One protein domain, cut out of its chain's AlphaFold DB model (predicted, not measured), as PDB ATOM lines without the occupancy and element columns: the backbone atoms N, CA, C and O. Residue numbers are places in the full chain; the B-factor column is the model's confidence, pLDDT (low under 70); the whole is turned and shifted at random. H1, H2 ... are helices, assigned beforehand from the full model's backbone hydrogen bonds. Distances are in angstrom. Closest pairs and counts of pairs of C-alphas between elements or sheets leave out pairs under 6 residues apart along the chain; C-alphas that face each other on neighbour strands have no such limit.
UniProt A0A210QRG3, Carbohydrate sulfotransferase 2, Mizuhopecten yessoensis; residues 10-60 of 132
ATOM      1  N   LYS A  10       1.036  27.096 201.370       95.62
ATOM      2  CA  LYS A  10       0.742  28.076 202.435       95.62
ATOM      3  C   LYS A  10      -0.471  27.644 203.255       95.62
ATOM      4  O   LYS A  10      -0.381  27.598 204.478       95.62
ATOM      5  N   GLU A  11      -1.558  27.252 202.602       95.94
ATOM      6  CA  GLU A  11      -2.776  26.783 203.269       95.94
ATOM      7  C   GLU A  11      -2.508  25.559 204.145       95.94
ATOM      8  O   GLU A  11      -2.923  25.488 205.302       95.94
ATOM      9  N   LYS A  12      -1.727  24.605 203.640       93.81
ATOM     10  CA  LYS A  12      -1.317  23.422 204.401       93.81
ATOM     11  C   LYS A  12      -0.476  23.764 205.634       93.81
ATOM     12  O   LYS A  12      -0.610  23.091 206.657       93.81
ATOM     13  N   ASN A  13       0.356  24.803 205.556       93.38
ATOM     14  CA  ASN A  13       1.125  25.303 206.697       93.38
ATOM     15  C   ASN A  13       0.245  26.059 207.704       93.38
ATOM     16  O   ASN A  13       0.453  25.920 208.908       93.38
ATOM     17  N   ASN A  14      -0.756  26.806 207.229       96.38
ATOM     18  CA  ASN A  14      -1.723  27.521 208.068       96.38
ATOM     19  C   ASN A  14      -2.673  26.563 208.804       96.38
ATOM     20  O   ASN A  14      -3.074  26.820 209.939       96.38
ATOM     21  N   TYR A  15      -3.006  25.432 208.176       94.50
ATOM     22  CA  TYR A  15      -3.926  24.428 208.705       94.50
ATOM     23  C   TYR A  15      -3.253  23.055 208.850       94.50
ATOM     24  O   TYR A  15      -3.637  22.081 208.181       94.50
ATOM     25  N   PRO A  16      -2.262  22.929 209.755       88.81
ATOM     26  CA  PRO A  16      -1.517  21.691 209.918       88.81
ATOM     27  C   PRO A  16      -2.458  20.551 210.317       88.81
ATOM     28  O   PRO A  16      -3.319  20.700 211.187       88.81
ATOM     29  N   ARG A  17      -2.272  19.384 209.687       88.69
ATOM     30  CA  ARG A  17      -3.103  18.173 209.857       88.69
ATOM     31  C   ARG A  17      -4.559  18.295 209.378       88.69
ATOM     32  O   ARG A  17      -5.340  17.390 209.639       88.69
ATOM     33  N   ARG A  18      -4.937  19.373 208.680       94.25
ATOM     34  CA  ARG A  18      -6.272  19.503 208.058       94.25
ATOM     35  C   ARG A  18      -6.259  19.324 206.547       94.25
ATOM     36  O   ARG A  18      -7.272  18.934 205.981       94.25
ATOM     37  N   LEU A  19      -5.106  19.537 205.914       94.94
ATOM     38  CA  LEU A  19      -4.924  19.365 204.476       94.94
ATOM     39  C   LEU A  19      -3.854  18.310 204.176       94.94
ATOM     40  O   LEU A  19      -2.747  18.348 204.719       94.94
ATOM     41  N   LEU A  20      -4.192  17.376 203.284       93.00
ATOM     42  CA  LEU A  20      -3.299  16.334 202.792       93.00
ATOM     43  C   LEU A  20      -3.298  16.325 201.267       93.00
ATOM     44  O   LEU A  20      -4.297  15.982 200.641       93.00
ATOM     45  N   THR A  21      -2.144  16.608 200.676       91.81
ATOM     46  CA  THR A  21      -1.945  16.435 199.236       91.81
ATOM     47  C   THR A  21      -1.621  14.974 198.927       91.81
ATOM     48  O   THR A  21      -0.671  14.397 199.483       91.81
ATOM     49  N   ILE A  22      -2.406  14.393 198.021       92.44
ATOM     50  CA  ILE A  22      -2.229  13.058 197.449       92.44
ATOM     51  C   ILE A  22      -2.221  13.193 195.933       92.44
ATOM     52  O   ILE A  22      -3.018  13.943 195.372       92.44
ATOM     53  N   PHE A  23      -1.337  12.446 195.281       92.56
ATOM     54  CA  PHE A  23      -1.247  12.406 193.830       92.56
ATOM     55  C   PHE A  23      -1.779  11.084 193.319       92.56
ATOM     56  O   PHE A  23      -1.532  10.029 193.908       92.56
ATOM     57  N   TYR A  24      -2.519  11.146 192.218       91.00
ATOM     58  CA  TYR A  24      -3.080   9.961 191.588       91.00
ATOM     59  C   TYR A  24      -1.981   8.961 191.204       91.00
ATOM     60  O   TYR A  24      -2.132   7.759 191.410       91.00
ATOM     61  N   GLU A  25      -0.841   9.462 190.731       91.81
ATOM     62  CA  GLU A  25       0.327   8.671 190.356       91.81
ATOM     63  C   GLU A  25       0.877   7.864 191.540       91.81
ATOM     64  O   GLU A  25       1.221   6.695 191.375       91.81
ATOM     65  N   ASP A  26       0.904   8.447 192.742       91.38
ATOM     66  CA  ASP A  26       1.350   7.757 193.959       91.38
ATOM     67  C   ASP A  26       0.346   6.665 194.362       91.38
ATOM     68  O   ASP A  26       0.738   5.555 194.715       91.38
ATOM     69  N   VAL A  27      -0.960   6.934 194.227       89.38
ATOM     70  CA  VAL A  27      -2.023   5.953 194.513       89.38
ATOM     71  C   VAL A  27      -1.890   4.711 193.634       89.38
ATOM     72  O   VAL A  27      -2.104   3.601 194.119       89.38
ATOM     73  N   VAL A  28      -1.558   4.875 192.351       86.38
ATOM     74  CA  VAL A  28      -1.473   3.743 191.415       86.38
ATOM     75  C   VAL A  28      -0.115   3.039 191.436       86.38
ATOM     76  O   VAL A  28      -0.062   1.848 191.143       86.38
ATOM     77  N   THR A  29       0.975   3.738 191.774       86.25
ATOM     78  CA  THR A  29       2.333   3.157 191.771       86.25
ATOM     79  C   THR A  29       2.788   2.644 193.136       86.25
ATOM     80  O   THR A  29       3.542   1.676 193.193       86.25
ATOM     81  N   ASP A  30       2.321   3.249 194.229       88.12
ATOM     82  CA  ASP A  30       2.697   2.910 195.604       88.12
ATOM     83  C   ASP A  30       1.460   2.940 196.519       88.12
ATOM     84  O   ASP A  30       1.323   3.735 197.457       88.12
ATOM     85  N   GLN A  31       0.492   2.087 196.180       87.00
ATOM     86  CA  GLN A  31      -0.841   2.100 196.775       87.00
ATOM     87  C   GLN A  31      -0.810   1.881 198.294       87.00
ATOM     88  O   GLN A  31      -1.513   2.565 199.035       87.00
ATOM     89  N   ILE A  32       0.017   0.948 198.773       89.12
ATOM     90  CA  ILE A  32       0.111   0.615 200.200       89.12
ATOM     91  C   ILE A  32       0.644   1.806 201.002       89.12
ATOM     92  O   ILE A  32       0.022   2.195 201.991       89.12
ATOM     93  N   GLU A  33       1.753   2.415 200.576       90.81
ATOM     94  CA  GLU A  33       2.330   3.563 201.283       90.81
ATOM     95  C   GLU A  33       1.415   4.788 201.215       90.81
ATOM     96  O   GLU A  33       1.228   5.494 202.211       90.81
ATOM     97  N   THR A  34       0.775   5.017 200.066       92.25
ATOM     98  CA  THR A  34      -0.151   6.140 199.889       92.25
ATOM     99  C   THR A  34      -1.374   6.007 200.793       92.25
ATOM    100  O   THR A  34      -1.746   6.968 201.470       92.25
ATOM    101  N   PHE A  35      -1.978   4.819 200.884       92.50
ATOM    102  CA  PHE A  35      -3.108   4.589 201.786       92.50
ATOM    103  C   PHE A  35      -2.694   4.619 203.256       92.50
ATOM    104  O   PHE A  35      -3.419   5.199 204.059       92.50
ATOM    105  N   ARG A  36      -1.506   4.115 203.614       94.19
ATOM    106  CA  ARG A  36      -0.967   4.280 204.972       94.19
ATOM    107  C   ARG A  36      -0.857   5.758 205.350       94.19
ATOM    108  O   ARG A  36      -1.278   6.144 206.437       94.19
ATOM    109  N   LYS A  37      -0.354   6.604 204.443       94.19
ATOM    110  CA  LYS A  37      -0.282   8.062 204.640       94.19
ATOM    111  C   LYS A  37      -1.669   8.676 204.865       94.19
ATOM    112  O   LYS A  37      -1.813   9.508 205.757       94.19
ATOM    113  N   ILE A  38      -2.672   8.267 204.085       95.06
ATOM    114  CA  ILE A  38      -4.061   8.741 204.215       95.06
ATOM    115  C   ILE A  38      -4.665   8.323 205.560       95.06
ATOM    116  O   ILE A  38      -5.226   9.165 206.256       95.06
ATOM    117  N   TYR A  39      -4.520   7.054 205.950       95.38
ATOM    118  CA  TYR A  39      -5.031   6.535 207.223       95.38
ATOM    119  C   TYR A  39      -4.395   7.263 208.408       95.38
ATOM    120  O   TYR A  39      -5.115   7.818 209.235       95.38
ATOM    121  N   ASN A  40      -3.062   7.367 208.421       94.69
ATOM    122  CA  ASN A  40      -2.327   8.082 209.463       94.69
ATOM    123  C   ASN A  40      -2.762   9.548 209.569       94.69
ATOM    124  O   ASN A  40      -2.917  10.075 210.667       94.69
ATOM    125  N   PHE A  41      -2.969  10.214 208.431       95.19
ATOM    126  CA  PHE A  41      -3.446  11.593 208.404       95.19
ATOM    127  C   PHE A  41      -4.863  11.732 208.977       95.19
ATOM    128  O   PHE A  41      -5.135  12.677 209.711       95.19
ATOM    129  N   ALA A  42      -5.746  10.777 208.684       94.94
ATOM    130  CA  ALA A  42      -7.108  10.737 209.204       94.94
ATOM    131  C   ALA A  42      -7.204  10.217 210.657       94.94
ATOM    132  O   ALA A  42      -8.296  10.189 211.219       94.94
ATOM    133  N   GLY A  43      -6.083   9.829 211.276       94.69
ATOM    134  CA  GLY A  43      -6.041   9.320 212.649       94.69
ATOM    135  C   GLY A  43      -6.456   7.853 212.798       94.69
ATOM    136  O   GLY A  43      -6.804   7.434 213.899       94.69
ATOM    137  N   TYR A  44      -6.423   7.074 211.714       94.94
ATOM    138  CA  TYR A  44      -6.707   5.639 211.718       94.94
ATOM    139  C   TYR A  44      -5.427   4.811 211.599       94.94
ATOM    140  O   TYR A  44      -4.470   5.220 210.944       94.94
ATOM    141  N   ASP A  45      -5.445   3.607 212.171       94.25
ATOM    142  CA  ASP A  45      -4.386   2.621 211.966       94.25
ATOM    143  C   ASP A  45      -4.585   1.859 210.648       94.25
ATOM    144  O   ASP A  45      -5.686   1.395 210.326       94.25
ATOM    145  N   PHE A  46      -3.508   1.708 209.881       94.12
ATOM    146  CA  PHE A  46      -3.527   0.968 208.625       94.12
ATOM    147  C   PHE A  46      -3.145  -0.496 208.860       94.12
ATOM    148  O   PHE A  46      -2.016  -0.923 208.618       94.12
ATOM    149  N   SER A  47      -4.121  -1.261 209.349       92.88
ATOM    150  CA  SER A  47      -3.938  -2.669 209.715       92.88
ATOM    151  C   SER A  47      -3.673  -3.594 208.517       92.88
ATOM    152  O   SER A  47      -4.047  -3.312 207.374       92.88
ATOM    153  N   ALA A  48      -3.133  -4.786 208.793       91.81
ATOM    154  CA  ALA A  48      -2.936  -5.840 207.790       91.81
ATOM    155  C   ALA A  48      -4.240  -6.243 207.068       91.81
ATOM    156  O   ALA A  48      -4.223  -6.582 205.885       91.81
ATOM    157  N   LYS A  49      -5.389  -6.160 207.757       91.00
ATOM    158  CA  LYS A  49      -6.711  -6.406 207.163       91.00
ATOM    159  C   LYS A  49      -7.042  -5.373 206.087       91.00
ATOM    160  O   LYS A  49      -7.539  -5.734 205.023       91.00
ATOM    161  N   GLU A  50      -6.752  -4.102 206.350       88.69
ATOM    162  CA  GLU A  50      -6.979  -3.024 205.386       88.69
ATOM    163  C   GLU A  50      -6.018  -3.118 204.204       88.69
ATOM    164  O   GLU A  50      -6.447  -2.960 203.063       88.69
ATOM    165  N   GLN A  51      -4.758  -3.482 204.446       88.50
ATOM    166  CA  GLN A  51      -3.797  -3.774 203.383       88.50
ATOM    167  C   GLN A  51      -4.279  -4.916 202.471       88.50
ATOM    168  O   GLN A  51      -4.232  -4.787 201.247       88.50
ATOM    169  N   LEU A  52      -4.790  -6.009 203.048       84.56
ATOM    170  CA  LEU A  52      -5.343  -7.129 202.285       84.56
ATOM    171  C   LEU A  52      -6.589  -6.712 201.489       84.56
ATOM    172  O   LEU A  52      -6.695  -7.026 200.303       84.56
ATOM    173  N   ARG A  53      -7.512  -5.967 202.113       83.94
ATOM    174  CA  ARG A  53      -8.712  -5.429 201.450       83.94
ATOM    175  C   ARG A  53      -8.339  -4.534 200.270       83.94
ATOM    176  O   ARG A  53      -8.958  -4.610 199.208       83.94
ATOM    177  N   LEU A  54      -7.319  -3.702 200.445       83.06
ATOM    178  CA  LEU A  54      -6.817  -2.810 199.412       83.06
ATOM    179  C   LEU A  54      -6.250  -3.601 198.230       83.06
ATOM    180  O   LEU A  54      -6.677  -3.370 197.105       83.06
ATOM    181  N   ALA A  55      -5.396  -4.595 198.492       77.62
ATOM    182  CA  ALA A  55      -4.845  -5.472 197.459       77.62
ATOM    183  C   ALA A  55      -5.941  -6.230 196.687       77.62
ATOM    184  O   ALA A  55      -5.887  -6.340 195.467       77.62
ATOM    185  N   GLN A  56      -6.980  -6.711 197.376       72.19
ATOM    186  CA  GLN A  56      -8.107  -7.409 196.748       72.19
ATOM    187  C   GLN A  56      -8.998  -6.485 195.906       72.19
ATOM    188  O   GLN A  56      -9.575  -6.919 194.911       72.19
ATOM    189  N   THR A  57      -9.134  -5.217 196.298       68.62
ATOM    190  CA  THR A  57      -9.978  -4.245 195.586       68.62
ATOM    191  C   THR A  57      -9.262  -3.555 194.428       68.62
ATOM    192  O   THR A  57      -9.937  -3.140 193.485       68.62
ATOM    193  N   SER A  58      -7.927  -3.481 194.450       62.66
ATOM    194  CA  SER A  58      -7.111  -3.025 193.317       62.66
ATOM    195  C   SER A  58      -6.705  -4.137 192.352       62.66
ATOM    196  O   SER A  58      -6.387  -3.847 191.198       62.66
ATOM    197  N   ALA A  59      -6.782  -5.407 192.763       56.06
ATOM    198  CA  ALA A  59      -6.562  -6.554 191.889       56.06
ATOM    199  C   ALA A  59      -7.687  -6.706 190.839       56.06
ATOM    200  O   ALA A  59      -8.678  -7.407 191.044       56.06
ATOM    201  N   PHE A  60      -7.513  -6.026 189.698       52.84
ATOM    202  CA  PHE A  60      -7.876  -6.391 188.312       52.84
ATOM    203  C   PHE A  60      -9.283  -6.927 187.946       52.84
ATOM    204  O   PHE A  60      -9.515  -7.210 186.770       52.84
TER     205      PHE A  60
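AT A GLANCE: This is residues 10 to 60 of the 132 residues of the protein "Carbohydrate sulfotransferase 2" of Mizuhopecten yessoensis (UniProt A0A210QRG3). Picture a flat, open row of parts in which H3, the longest helix, lies in the middle, with the short H2 at its first end and H4 near it at a slant. The small H1 lies far off at one end of the long axis, reached through the drawn-out residues 15 to 23, while H4 lies at the other end. The printed part has 51 residues with four named helices, H1 H2 H3 H4 in chain order, and no named strand: the class is all helix. It is loose, with a radius of gyration of the C-alphas of 12.5 A, and spans 39 by 23 by 12 A.

IN THESE COORDINATES: Find C-alpha 10 at (0.742, 28.076, 202.435); here H1 begins, residues 10 to 14, 6.2 A long. Next come H2, residues 24 to 29, 8.7 A, and H3, residues 31 to 42, 16.4 A, which starts at C-alpha 31 at (-0.841, 2.100, 196.775). H4, residues 48 to 58, runs 15.3 A to C-alpha 58 at (-7.111, -3.025, 193.317).

HOW THE PARTS SIT: Look at Val 27 and Thr 34: their C-alphas, 5.7 A apart, are the closest of H2 and H3. These helices only just touch, with 3 pairs of C-alphas within 8 A, and only at the corner by their link; H3 touches H2 with residues 34 to 35 alone. They run opposite ways at a steep tilt of 49 degrees. H3 and H4 are close but not clearly touching; the closest C-alphas, of Ile 32 and Gln 51, are 6.7 A apart. Their lines make a steep tilt of 56 degrees, opposite ways. H1 is apart from H2, H3 and H4, and H2 is apart from H4. In H1, H2, H3 and H4 every O i to N i+4 pair is within hydrogen-bond range.

THE WHOLE: The two C-alphas farthest apart, of Asn 14 and Phe 60, are 39.7 A apart. The printed part has no cut; H2 to H3 and H3 to H4 are tight links, and H1 to H2 is short. Mean pLDDT of the printed part is 88.6; look for values under 70 at residues 57 to 60.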